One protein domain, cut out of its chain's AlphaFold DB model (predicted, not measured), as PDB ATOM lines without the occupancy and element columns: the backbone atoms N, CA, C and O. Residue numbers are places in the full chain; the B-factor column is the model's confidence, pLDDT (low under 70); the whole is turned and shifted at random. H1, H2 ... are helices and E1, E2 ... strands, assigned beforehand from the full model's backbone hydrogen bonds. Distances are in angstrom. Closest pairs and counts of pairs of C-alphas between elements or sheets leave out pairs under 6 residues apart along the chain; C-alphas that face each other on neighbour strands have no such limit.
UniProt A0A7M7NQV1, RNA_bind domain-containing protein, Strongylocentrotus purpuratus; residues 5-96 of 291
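What this domain is: This is residues 5 to 96 of the 291 residues of the protein "RNA_bind domain-containing protein" of Strongylocentrotus purpuratus (UniProt A0A7M7NQV1). With little regular structure, this is one long helix, H2, in the middle, with short H1 beside part of it, long loops round them and a small hairpin, E1 and E2, away from H1. Residues 24 to 29 and 86 to 91 stick out. The printed part has 92 residues, in order H1, H2, E1, E2, the strands antiparallel; it is mostly helix, though named elements hold only 32 residues. It is loose, radius of gyration of the C-alphas 15.3 A, spanning 42 by 38 by 25 A.

Where its parts are: H1 is residues 5 to 10, from C-alpha 5 at (21.267, 22.593, 37.073). H2, residues 40 to 59, is 28.7 A long. E1 is residues 82 to 84; E2, residues 93 to 95, ends at (15.379, 22.653, 61.937).

How they stand to each other: H2 touches H1 with residues 46 to 50 alone; the closest C-alphas, of Met 8 and Cys 50, are 5.9 A apart. They run the same way at a shallow tilt of 23 degrees. In both, every O i to N i+4 pair is within hydrogen-bond range. In hairpin E1 and E2, N 83 and O 94 are within hydrogen-bond range, 2.9 A.

The domain as a whole: The printed part has no cut. Links H1 to H2 and H2 to E1 are long. Residues 25, 32 to 38 and 86 to 90 have pLDDT under 70.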
ATOM      1  N   ASN A   5      20.534  22.200  38.279       86.94
ATOM      2  CA  ASN A   5      21.267  22.593  37.073       86.94
ATOM      3  C   ASN A   5      21.513  24.106  37.012       86.94
ATOM      4  O   ASN A   5      22.620  24.538  36.697       86.94
ATOM      5  N   ASP A   6      20.507  24.913  37.353       90.50
ATOM      6  CA  ASP A   6      20.647  26.372  37.382       90.50
ATOM      7  C   ASP A   6      21.651  26.801  38.458       90.50
ATOM      8  O   ASP A   6      22.484  27.673  38.219       90.50
ATOM      9  N   LEU A   7      21.614  26.153  39.630       93.00
ATOM     10  CA  LEU A   7      22.563  26.398  40.715       93.00
ATOM     11  C   LEU A   7      23.997  26.065  40.298       93.00
ATOM     12  O   LEU A   7      24.906  26.849  40.565       93.00
ATOM     13  N   MET A   8      24.196  24.926  39.634       91.31
ATOM     14  CA  MET A   8      25.504  24.511  39.133       91.31
ATOM     15  C   MET A   8      26.051  25.507  38.108       91.31
ATOM     16  O   MET A   8      27.202  25.916  38.228       91.31
ATOM     17  N   SER A   9      25.211  25.952  37.165       91.50
ATOM     18  CA  SER A   9      25.568  26.996  36.197       91.50
ATOM     19  C   SER A   9      25.948  28.304  36.895       91.50
ATOM     20  O   SER A   9      26.927  28.939  36.521       91.50
ATOM     21  N   LYS A  10      25.239  28.693  37.963       93.19
ATOM     22  CA  LYS A  10      25.603  29.879  38.756       93.19
ATOM     23  C   LYS A  10      26.892  29.725  39.550       93.19
ATOM     24  O   LYS A  10      27.601  30.709  39.718       93.19
ATOM     25  N   CYS A  11      27.232  28.518  39.989       93.06
ATOM     26  CA  CYS A  11      28.512  28.248  40.643       93.06
ATOM     27  C   CYS A  11      29.720  28.340  39.684       93.06
ATOM     28  O   CYS A  11      30.853  28.348  40.163       93.06
ATOM     29  N   ASP A  12      29.491  28.409  38.367       90.62
ATOM     30  CA  ASP A  12      30.529  28.630  37.347       90.62
ATOM     31  C   ASP A  12      30.779  30.100  37.007       90.62
ATOM     32  O   ASP A  12      31.756  30.419  36.331       90.62
ATOM     33  N   GLU A  13      29.910  30.995  37.466       93.94
ATOM     34  CA  GLU A  13      30.010  32.428  37.219       93.94
ATOM     35  C   GLU A  13      30.692  33.144  38.396       93.94
ATOM     36  O   GLU A  13      30.642  32.695  39.546       93.94
ATOM     37  N   GLU A  14      31.294  34.310  38.137       92.31
ATOM     38  CA  GLU A  14      31.762  35.183  39.218       92.31
ATOM     39  C   GLU A  14      30.598  35.559  40.159       92.31
ATOM     40  O   GLU A  14      29.478  35.798  39.698       92.31
ATOM     41  N   PRO A  15      30.830  35.642  41.483       94.06
ATOM     42  CA  PRO A  15      32.123  35.593  42.177       94.06
ATOM     43  C   PRO A  15      32.581  34.181  42.599       94.06
ATOM     44  O   PRO A  15      33.550  34.048  43.352       94.06
ATOM     45  N   PHE A  16      31.895  33.122  42.165       96.00
ATOM     46  CA  PHE A  16      32.239  31.752  42.532       96.00
ATOM     47  C   PHE A  16      33.462  31.244  41.764       96.00
ATOM     48  O   PHE A  16      33.803  31.717  40.681       96.00
ATOM     49  N   ARG A  17      34.155  30.266  42.354       90.81
ATOM     50  CA  ARG A  17      35.261  29.550  41.710       90.81
ATOM     51  C   ARG A  17      35.111  28.065  41.980       90.81
ATOM     52  O   ARG A  17      35.257  27.630  43.125       90.81
ATOM     53  N   ARG A  18      34.821  27.296  40.929       87.94
ATOM     54  CA  ARG A  18      34.668  25.842  41.029       87.94
ATOM     55  C   ARG A  18      35.969  25.216  41.565       87.94
ATOM     56  O   ARG A  18      37.043  25.500  41.030       87.94
ATOM     57  N   PRO A  19      35.903  24.371  42.610       89.62
ATOM     58  CA  PRO A  19      37.078  23.684  43.119       89.62
ATOM     59  C   PRO A  19      37.585  22.657  42.105       89.62
ATOM     60  O   PRO A  19      36.807  22.044  41.374       89.62
ATOM     61  N   HIS A  20      38.895  22.428  42.106       87.88
ATOM     62  CA  HIS A  20      39.487  21.326  41.362       87.88
ATOM     63  C   HIS A  20      39.111  19.994  42.027       87.88
ATOM     64  O   HIS A  20      39.396  19.781  43.209       87.88
ATOM     65  N   ILE A  21      38.455  19.112  41.273       86.88
ATOM     66  CA  ILE A  21      37.982  17.810  41.747       86.88
ATOM     67  C   ILE A  21      38.762  16.726  41.016       86.88
ATOM     68  O   ILE A  21      38.793  16.699  39.790       86.88
ATOM     69  N   VAL A  22      39.377  15.828  41.782       85.06
ATOM     70  CA  VAL A  22      40.139  14.692  41.257       85.06
ATOM     71  C   VAL A  22      39.382  13.416  41.571       85.06
ATOM     72  O   VAL A  22      39.037  13.164  42.727       85.06
ATOM     73  N   ILE A  23      39.145  12.604  40.545       79.56
ATOM     74  CA  ILE A  23      38.573  11.269  40.706       79.56
ATOM     75  C   ILE A  23      39.718  10.259  40.816       79.56
ATOM     76  O   ILE A  23      40.637  10.294  39.993       79.56
ATOM     77  N   PRO A  24      39.699   9.363  41.820       79.88
ATOM     78  CA  PRO A  24      40.721   8.337  41.958       79.88
ATOM     79  C   PRO A  24      40.827   7.458  40.698       79.88
ATOM     80  O   PRO A  24      39.802   7.028  40.168       79.88
ATOM     81  N   PRO A  25      42.049   7.136  40.237       67.81
ATOM     82  CA  PRO A  25      42.271   6.483  38.945       67.81
ATOM     83  C   PRO A  25      41.810   5.017  38.874       67.81
ATOM     84  O   PRO A  25      41.683   4.474  37.778       67.81
ATOM     85  N   SER A  26      41.555   4.346  40.002       77.06
ATOM     86  CA  SER A  26      41.174   2.928  40.025       77.06
ATOM     87  C   SER A  26      39.720   2.715  40.448       77.06
ATOM     88  O   SER A  26      39.356   2.975  41.593       77.06
ATOM     89  N   GLY A  27      38.907   2.145  39.555       71.19
ATOM     90  CA  GLY A  27      37.596   1.574  39.893       71.19
ATOM     91  C   GLY A  27      36.427   2.559  39.999       71.19
ATOM     92  O   GLY A  27      35.326   2.124  40.337       71.19
ATOM     93  N   PHE A  28      36.633   3.842  39.689       75.69
ATOM     94  CA  PHE A  28      35.581   4.861  39.665       75.69
ATOM     95  C   PHE A  28      35.371   5.391  38.248       75.69
ATOM     96  O   PHE A  28      36.320   5.570  37.489       75.69
ATOM     97  N   VAL A  29      34.108   5.610  37.890       73.44
ATOM     98  CA  VAL A  29      33.732   6.200  36.604       73.44
ATOM     99  C   VAL A  29      33.719   7.712  36.759       73.44
ATOM    100  O   VAL A  29      33.159   8.230  37.725       73.44
ATOM    101  N   ASP A  30      34.335   8.401  35.805       70.25
ATOM    102  CA  ASP A  30      34.348   9.854  35.769       70.25
ATOM    103  C   ASP A  30      33.061  10.416  35.144       70.25
ATOM    104  O   ASP A  30      32.589   9.941  34.108       70.25
ATOM    105  N   TYR A  31      32.500  11.437  35.790       70.44
ATOM    106  CA  TYR A  31      31.336  12.193  35.335       70.44
ATOM    107  C   TYR A  31      31.705  13.505  34.615       70.44
ATOM    108  O   TYR A  31      30.817  14.179  34.096       70.44
ATOM    109  N   THR A  32      32.989  13.873  34.541       64.62
ATOM    110  CA  THR A  32      33.479  15.092  33.868       64.62
ATOM    111  C   THR A  32      33.269  15.062  32.355       64.62
ATOM    112  O   THR A  32      33.084  16.111  31.744       64.62
ATOM    113  N   ALA A  33      33.258  13.871  31.750       59.22
ATOM    114  CA  ALA A  33      33.167  13.703  30.302       59.22
ATOM    115  C   ALA A  33      31.731  13.543  29.775       59.22
ATOM    116  O   ALA A  33      31.493  13.792  28.599       59.22
ATOM    117  N   ASN A  34      30.774  13.125  30.615       61.12
ATOM    118  CA  ASN A  34      29.405  12.819  30.195       61.12
ATOM    119  C   ASN A  34      28.396  13.305  31.239       61.12
ATOM    120  O   ASN A  34      28.223  12.679  32.286       61.12
ATOM    121  N   GLN A  35      27.688  14.392  30.924       63.69
ATOM    122  CA  GLN A  35      26.566  14.856  31.736       63.69
ATOM    123  C   GLN A  35      25.439  13.820  31.683       63.69
ATOM    124  O   GLN A  35      24.871  13.554  30.623       63.69
ATOM    125  N   LYS A  36      25.119  13.222  32.832       67.12
ATOM    126  CA  LYS A  36      24.059  12.220  32.961       67.12
ATOM    127  C   LYS A  36      22.945  12.726  33.858       67.12
ATOM    128  O   LYS A  36      22.796  12.313  35.007       67.12
ATOM    129  N   PHE A  37      22.173  13.657  33.318       57.12
ATOM    130  CA  PHE A  37      21.036  14.226  34.026       57.12
ATOM    131  C   PHE A  37      20.053  13.120  34.444       57.12
ATOM    132  O   PHE A  37      19.734  12.243  33.641       57.12
ATOM    133  N   HIS A  38      19.583  13.182  35.696       65.31
ATOM    134  CA  HIS A  38      18.613  12.262  36.314       65.31
ATOM    135  C   HIS A  38      19.146  10.899  36.793       65.31
ATOM    136  O   HIS A  38      18.357  10.055  37.226       65.31
ATOM    137  N   GLU A  39      20.464  10.671  36.794       85.19
ATOM    138  CA  GLU A  39      21.059   9.595  37.593       85.19
ATOM    139  C   GLU A  39      21.343  10.103  39.017       85.19
ATOM    140  O   GLU A  39      22.085  11.065  39.204       85.19
ATOM    141  N   ALA A  40      20.821   9.420  40.043       87.00
ATOM    142  CA  ALA A  40      20.961   9.854  41.441       87.00
ATOM    143  C   ALA A  40      22.423  10.071  41.880       87.00
ATOM    144  O   ALA A  40      22.716  10.969  42.668       87.00
ATOM    145  N   ALA A  41      23.353   9.266  41.355       85.88
ATOM    146  CA  ALA A  41      24.781   9.413  41.627       85.88
ATOM    147  C   ALA A  41      25.374  10.688  41.001       85.88
ATOM    148  O   ALA A  41      26.189  11.357  41.635       85.88
ATOM    149  N   TYR A  42      24.936  11.051  39.793       87.38
ATOM    150  CA  TYR A  42      25.354  12.283  39.130       87.38
ATOM    151  C   TYR A  42      24.779  13.516  39.838       87.38
ATOM    152  O   TYR A  42      25.515  14.460  40.119       87.38
ATOM    153  N   ASP A  43      23.504  13.480  40.232       90.00
ATOM    154  CA  ASP A  43      22.877  14.573  40.986       90.00
ATOM    155  C   ASP A  43      23.560  14.777  42.352       90.00
ATOM    156  O   ASP A  43      23.794  15.914  42.772       90.00
ATOM    157  N   ALA A  44      23.956  13.692  43.029       91.19
ATOM    158  CA  ALA A  44      24.726  13.755  44.271       91.19
ATOM    159  C   ALA A  44      26.122  14.365  44.053       91.19
ATOM    160  O   ALA A  44      26.553  15.208  44.842       91.19
ATOM    161  N   TYR A  45      26.805  13.986  42.967       89.81
ATOM    162  CA  TYR A  45      28.082  14.583  42.573       89.81
ATOM    163  C   TYR A  45      27.943  16.096  42.354       89.81
ATOM    164  O   TYR A  45      28.638  16.872  43.010       89.81
ATOM    165  N   VAL A  46      26.994  16.526  41.515       91.50
ATOM    166  CA  VAL A  46      26.723  17.947  41.230       91.50
ATOM    167  C   VAL A  46      26.360  18.712  42.505       91.50
ATOM    168  O   VAL A  46      26.867  19.812  42.730       91.50
ATOM    169  N   THR A  47      25.545  18.117  43.379       94.31
ATOM    170  CA  THR A  47      25.199  18.697  44.687       94.31
ATOM    171  C   THR A  47      26.449  18.922  45.544       94.31
ATOM    172  O   THR A  47      26.615  20.000  46.117       94.31
ATOM    173  N   GLY A  48      27.363  17.945  45.595       94.38
ATOM    174  CA  GLY A  48      28.643  18.070  46.294       94.38
ATOM    175  C   GLY A  48      29.536  19.175  45.722       94.38
ATOM    176  O   GLY A  48      30.126  19.940  46.488       94.38
ATOM    177  N   VAL A  49      29.588  19.319  44.392       93.25
ATOM    178  CA  VAL A  49      30.332  20.407  43.731       93.25
ATOM    179  C   VAL A  49      29.757  21.774  44.096       93.25
ATOM    180  O   VAL A  49      30.511  22.674  44.474       93.25
ATOM    181  N   CYS A  50      28.433  21.933  44.028       95.44
ATOM    182  CA  CYS A  50      27.762  23.177  44.407       95.44
ATOM    183  C   CYS A  50      28.049  23.527  45.872       95.44
ATOM    184  O   CYS A  50      28.430  24.657  46.175       95.44
ATOM    185  N   PHE A  51      27.934  22.548  46.777       96.56
ATOM    186  CA  PHE A  51      28.251  22.728  48.194       96.56
ATOM    187  C   PHE A  51      29.691  23.209  48.401       96.56
ATOM    188  O   PHE A  51      29.901  24.237  49.040       96.56
ATOM    189  N   ALA A  52      30.680  22.511  47.832       95.94
ATOM    190  CA  ALA A  52      32.087  22.864  48.002       95.94
ATOM    191  C   ALA A  52      32.403  24.259  47.435       95.94
ATOM    192  O   ALA A  52      33.148  25.029  48.042       95.94
ATOM    193  N   THR A  53      31.795  24.611  46.301       96.56
ATOM    194  CA  THR A  53      31.963  25.925  45.669       96.56
ATOM    195  C   THR A  53      31.404  27.048  46.545       96.56
ATOM    196  O   THR A  53      32.095  28.034  46.808       96.56
ATOM    197  N   MET A  54      30.179  26.888  47.055       96.81
ATOM    198  CA  MET A  54      29.556  27.870  47.951       96.81
ATOM    199  C   MET A  54      30.279  27.965  49.301       96.81
ATOM    200  O   MET A  54      30.457  29.065  49.819       96.81
ATOM    201  N   ALA A  55      30.743  26.843  49.857       96.81
ATOM    202  CA  ALA A  55      31.528  26.816  51.089       96.81
ATOM    203  C   ALA A  55      32.824  27.630  50.947       96.81
ATOM    204  O   ALA A  55      33.115  28.485  51.783       96.81
ATOM    205  N   ASN A  56      33.565  27.429  49.855       96.25
ATOM    206  CA  ASN A  56      34.779  28.193  49.567       96.25
ATOM    207  C   ASN A  56      34.486  29.684  49.369       96.25
ATOM    208  O   ASN A  56      35.248  30.526  49.841       96.25
ATOM    209  N   TYR A  57      33.356  30.020  48.739       96.75
ATOM    210  CA  TYR A  57      32.926  31.407  48.602       96.75
ATOM    211  C   TYR A  57      32.684  32.081  49.962       96.75
ATOM    212  O   TYR A  57      33.156  33.196  50.169       96.75
ATOM    213  N   ILE A  58      32.063  31.397  50.933       96.69
ATOM    214  CA  ILE A  58      31.914  31.920  52.308       96.69
ATOM    215  C   ILE A  58      33.285  32.219  52.937       96.69
ATOM    216  O   ILE A  58      33.447  33.227  53.627       96.69
ATOM    217  N   GLY A  59      34.292  31.384  52.663       95.12
ATOM    218  CA  GLY A  59      35.663  31.587  53.133       95.12
ATOM    219  C   GLY A  59      36.316  32.878  52.628       95.12
ATOM    220  O   GLY A  59      37.204  33.411  53.297       95.12
ATOM    221  N   THR A  60      35.846  33.441  51.507       95.75
ATOM    222  CA  THR A  60      36.346  34.723  50.977       95.75
ATOM    223  C   THR A  60      35.970  35.925  51.840       95.75
ATOM    224  O   THR A  60      36.647  36.947  51.771       95.75
ATOM    225  N   PHE A  61      34.941  35.804  52.689       94.75
ATOM    226  CA  PHE A  61      34.537  36.868  53.610       94.75
ATOM    227  C   PHE A  61      35.390  36.941  54.881       94.75
ATOM    228  O   PHE A  61      35.156  37.810  55.720       94.75
ATOM    229  N   LEU A  62      36.333  36.016  55.066       93.88
ATOM    230  CA  LEU A  62      37.279  36.067  56.173       93.88
ATOM    231  C   LEU A  62      38.436  37.025  55.876       93.88
ATOM    232  O   LEU A  62      38.802  37.258  54.726       93.88
ATOM    233  N   THR A  63      39.063  37.512  56.944       93.19
ATOM    234  CA  THR A  63      40.299  38.297  56.882       93.19
ATOM    235  C   THR A  63      41.370  37.585  57.717       93.19
ATOM    236  O   THR A  63      41.272  37.613  58.947       93.19
ATOM    237  N   PRO A  64      42.388  36.956  57.099       92.56
ATOM    238  CA  PRO A  64      42.585  36.804  55.654       92.56
ATOM    239  C   PRO A  64      41.573  35.832  55.005       92.56
ATOM    240  O   PRO A  64      41.045  34.959  55.701       92.56
ATOM    241  N   PRO A  65      41.321  35.946  53.685       93.44
ATOM    242  CA  PRO A  65      40.447  35.026  52.962       93.44
ATOM    243  C   PRO A  65      40.930  33.577  53.049       93.44
ATOM    244  O   PRO A  65      42.118  33.299  52.874       93.44
ATOM    245  N   LYS A  66      39.999  32.642  53.261       92.62
ATOM    246  CA  LYS A  66      40.262  31.198  53.271       92.62
ATOM    247  C   LYS A  66      39.721  30.580  51.971       92.62
ATOM    248  O   LYS A  66      38.510  30.411  51.857       92.62
ATOM    249  N   PRO A  67      40.574  30.233  50.985       89.12
ATOM    250  CA  PRO A  67      40.120  29.762  49.672       89.12
ATOM    251  C   PRO A  67      39.494  28.363  49.706       89.12
ATOM    252  O   PRO A  67      38.728  28.016  48.809       89.12
ATOM    253  N   ARG A  68      39.814  27.557  50.726       93.56
ATOM    254  CA  ARG A  68      39.275  26.208  50.909       93.56
ATOM    255  C   ARG A  68      38.663  26.071  52.292       93.56
ATOM    256  O   ARG A  68      39.380  26.102  53.283       93.56
ATOM    257  N   VAL A  69      37.350  25.900  52.367       94.69
ATOM    258  CA  VAL A  69      36.633  25.744  53.639       94.69
ATOM    259  C   VAL A  69      36.391  24.262  53.913       94.69
ATOM    260  O   VAL A  69      35.894  23.535  53.055       94.69
ATOM    261  N   SER A  70      36.755  23.801  55.114       93.19
ATOM    262  CA  SER A  70      36.462  22.430  55.543       93.19
ATOM    263  C   SER A  70      34.945  22.226  55.692       93.19
ATOM    264  O   SER A  70      34.280  23.105  56.246       93.19
ATOM    265  N   PRO A  71      34.378  21.069  55.296       91.00
ATOM    266  CA  PRO A  71      32.972  20.745  55.556       91.00
ATOM    267  C   PRO A  71      32.602  20.740  57.046       91.00
ATOM    268  O   PRO A  71      31.435  20.898  57.390       91.00
ATOM    269  N   THR A  72      33.588  20.566  57.931       91.25
ATOM    270  CA  THR A  72      33.421  20.611  59.392       91.25
ATOM    271  C   THR A  72      33.733  21.978  59.992       91.25
ATOM    272  O   THR A  72      33.786  22.109  61.211       91.25
ATOM    273  N   SER A  73      33.995  22.985  59.159       93.62
ATOM    274  CA  SER A  73      34.309  24.328  59.628       93.62
ATOM    275  C   SER A  73      33.102  24.957  60.318       93.62
ATOM    276  O   SER A  73      31.963  24.798  59.875       93.62
ATOM    277  N   ASN A  74      33.357  25.785  61.331       93.69
ATOM    278  CA  ASN A  74      32.324  26.583  62.005       93.69
ATOM    279  C   ASN A  74      31.577  27.529  61.043       93.69
ATOM    280  O   ASN A  74      30.488  28.000  61.354       93.69
ATOM    281  N   LEU A  75      32.140  27.815  59.860       94.06
ATOM    282  CA  LEU A  75      31.452  28.557  58.796       94.06
ATOM    283  C   LEU A  75      30.242  27.802  58.226       94.06
ATOM    284  O   LEU A  75      29.309  28.428  57.728       94.06
ATOM    285  N   ILE A  76      30.272  26.470  58.280       95.75
ATOM    286  CA  ILE A  76      29.239  25.585  57.733       95.75
ATOM    287  C   ILE A  76      28.210  25.196  58.800       95.75
ATOM    288  O   ILE A  76      27.059  24.921  58.469       95.75
ATOM    289  N   GLU A  77      28.598  25.234  60.077       93.12
ATOM    290  CA  GLU A  77      27.766  24.861  61.229       93.12
ATOM    291  C   GLU A  77      26.325  25.425  61.190       93.12
ATOM    292  O   GLU A  77      25.396  24.640  61.393       93.12
ATOM    293  N   PRO A  78      26.068  26.704  60.828       92.56
ATOM    294  CA  PRO A  78      24.701  27.238  60.775       92.56
ATOM    295  C   PRO A  78      23.765  26.535  59.775       92.56
ATOM    296  O   PRO A  78      22.543  26.607  59.925       92.56
ATOM    297  N   PHE A  79      24.318  25.870  58.757       94.00
ATOM    298  CA  PHE A  79      23.568  25.168  57.711       94.00
ATOM    299  C   PHE A  79      23.335  23.685  58.035       94.00
ATOM    300  O   PHE A  79      22.563  23.019  57.343       94.00
ATOM    301  N   LEU A  80      23.972  23.155  59.085       93.69
ATOM    302  CA  LEU A  80      23.805  21.764  59.491       93.69
ATOM    303  C   LEU A  80      22.404  21.516  60.053       93.69
ATOM    304  O   LEU A  80      21.828  22.351  60.762       93.69
ATOM    305  N   ASN A  81      21.864  20.332  59.751       94.12
ATOM    306  CA  ASN A  81      20.559  19.876  60.232       94.12
ATOM    307  C   ASN A  81      19.408  20.830  59.849       94.12
ATOM    308  O   ASN A  81      18.421  20.949  60.572       94.12
ATOM    309  N   LYS A  82      19.538  21.524  58.709       93.00
ATOM    310  CA  LYS A  82      18.510  22.395  58.124       93.00
ATOM    311  C   LYS A  82      17.992  21.761  56.840       93.00
ATOM    312  O   LYS A  82      18.748  21.582  55.889       93.00
ATOM    313  N   MET A  83      16.707  21.426  56.795       91.06
ATOM    314  CA  MET A  83      16.090  20.831  55.610       91.06
ATOM    315  C   MET A  83      15.217  21.859  54.898       91.06
ATOM    316  O   MET A  83      14.303  22.421  55.491       91.06
ATOM    317  N   PHE A  84      15.471  22.102  53.617       86.75
ATOM    318  CA  PHE A  84      14.651  23.015  52.826       86.75
ATOM    319  C   PHE A  84      13.217  22.485  52.665       86.75
ATOM    320  O   PHE A  84      13.018  21.322  52.309       86.75
ATOM    321  N   LEU A  85      12.216  23.346  52.878       80.94
ATOM    322  CA  LEU A  85      10.806  23.027  52.660       80.94
ATOM    323  C   LEU A  85      10.248  23.871  51.521       80.94
ATOM    324  O   LEU A  85      10.144  25.089  51.594       80.94
ATOM    325  N   HIS A  86       9.858  23.192  50.450       67.75
ATOM    326  CA  HIS A  86       9.553  23.828  49.177       67.75
ATOM    327  C   HIS A  86       8.364  24.813  49.205       67.75
ATOM    328  O   HIS A  86       8.377  25.788  48.457       67.75
ATOM    329  N   ARG A  87       7.328  24.565  50.023       64.44
ATOM    330  CA  ARG A  87       6.017  25.251  49.930       64.44
ATOM    331  C   ARG A  87       5.561  25.975  51.199       64.44
ATOM    332  O   ARG A  87       4.386  26.312  51.304       64.44
ATOM    333  N   ILE A  88       6.451  26.220  52.157       66.31
ATOM    334  CA  ILE A  88       6.092  26.974  53.364       66.31
ATOM    335  C   ILE A  88       6.631  28.392  53.209       66.31
ATOM    336  O   ILE A  88       7.835  28.614  53.236       66.31
ATOM    337  N   ALA A  89       5.723  29.342  52.976       61.59
ATOM    338  CA  ALA A  89       6.070  30.705  52.570       61.59
ATOM    339  C   ALA A  89       6.894  31.469  53.619       61.59
ATOM    340  O   ALA A  89       7.644  32.379  53.268       61.59
ATOM    341  N   ASP A  90       6.752  31.121  54.895       67.62
ATOM    342  CA  ASP A  90       7.355  31.843  56.009       67.62
ATOM    343  C   ASP A  90       8.387  31.028  56.803       67.62
ATOM    344  O   ASP A  90       9.103  31.601  57.625       67.62
ATOM    345  N   MET A  91       8.532  29.730  56.520       77.56
ATOM    346  CA  MET A  91       9.530  28.867  57.149       77.56
ATOM    347  C   MET A  91      10.601  28.475  56.122       77.56
ATOM    348  O   MET A  91      10.336  27.649  55.248       77.56
ATOM    349  N   PRO A  92      11.815  29.051  56.198       79.12
ATOM    350  CA  PRO A  92      12.841  28.856  55.170       79.12
ATOM    351  C   PRO A  92      13.417  27.433  55.158       79.12
ATOM    352  O   PRO A  92      13.916  26.966  54.133       79.12
ATOM    353  N   TYR A  93      13.363  26.749  56.298       87.44
ATOM    354  CA  TYR A  93      13.844  25.389  56.498       87.44
ATOM    355  C   TYR A  93      13.173  24.775  57.728       87.44
ATOM    356  O   TYR A  93      12.748  25.496  58.627       87.44
ATOM    357  N   LEU A  94      13.143  23.447  57.785       88.56
ATOM    358  CA  LEU A  94      12.925  22.683  59.006       88.56
ATOM    359  C   LEU A  94      14.249  22.574  59.767       88.56
ATOM    360  O   LEU A  94      15.271  22.211  59.175       88.56
ATOM    361  N   ASN A  95      14.237  22.868  61.059       91.25
ATOM    362  CA  ASN A  95      15.379  22.653  61.937       91.25
ATOM    363  C   ASN A  95      15.276  21.260  62.573       91.25
ATOM    364  O   ASN A  95      14.360  20.987  63.339       91.25
ATOM    365  N   LEU A  96      16.205  20.357  62.249       92.38
ATOM    366  CA  LEU A  96      16.161  18.967  62.727       92.38
ATOM    367  C   LEU A  96      16.782  18.781  64.117       92.38
ATOM    368  O   LEU A  96      16.613  17.726  64.718       92.38
TER     369      LEU A  96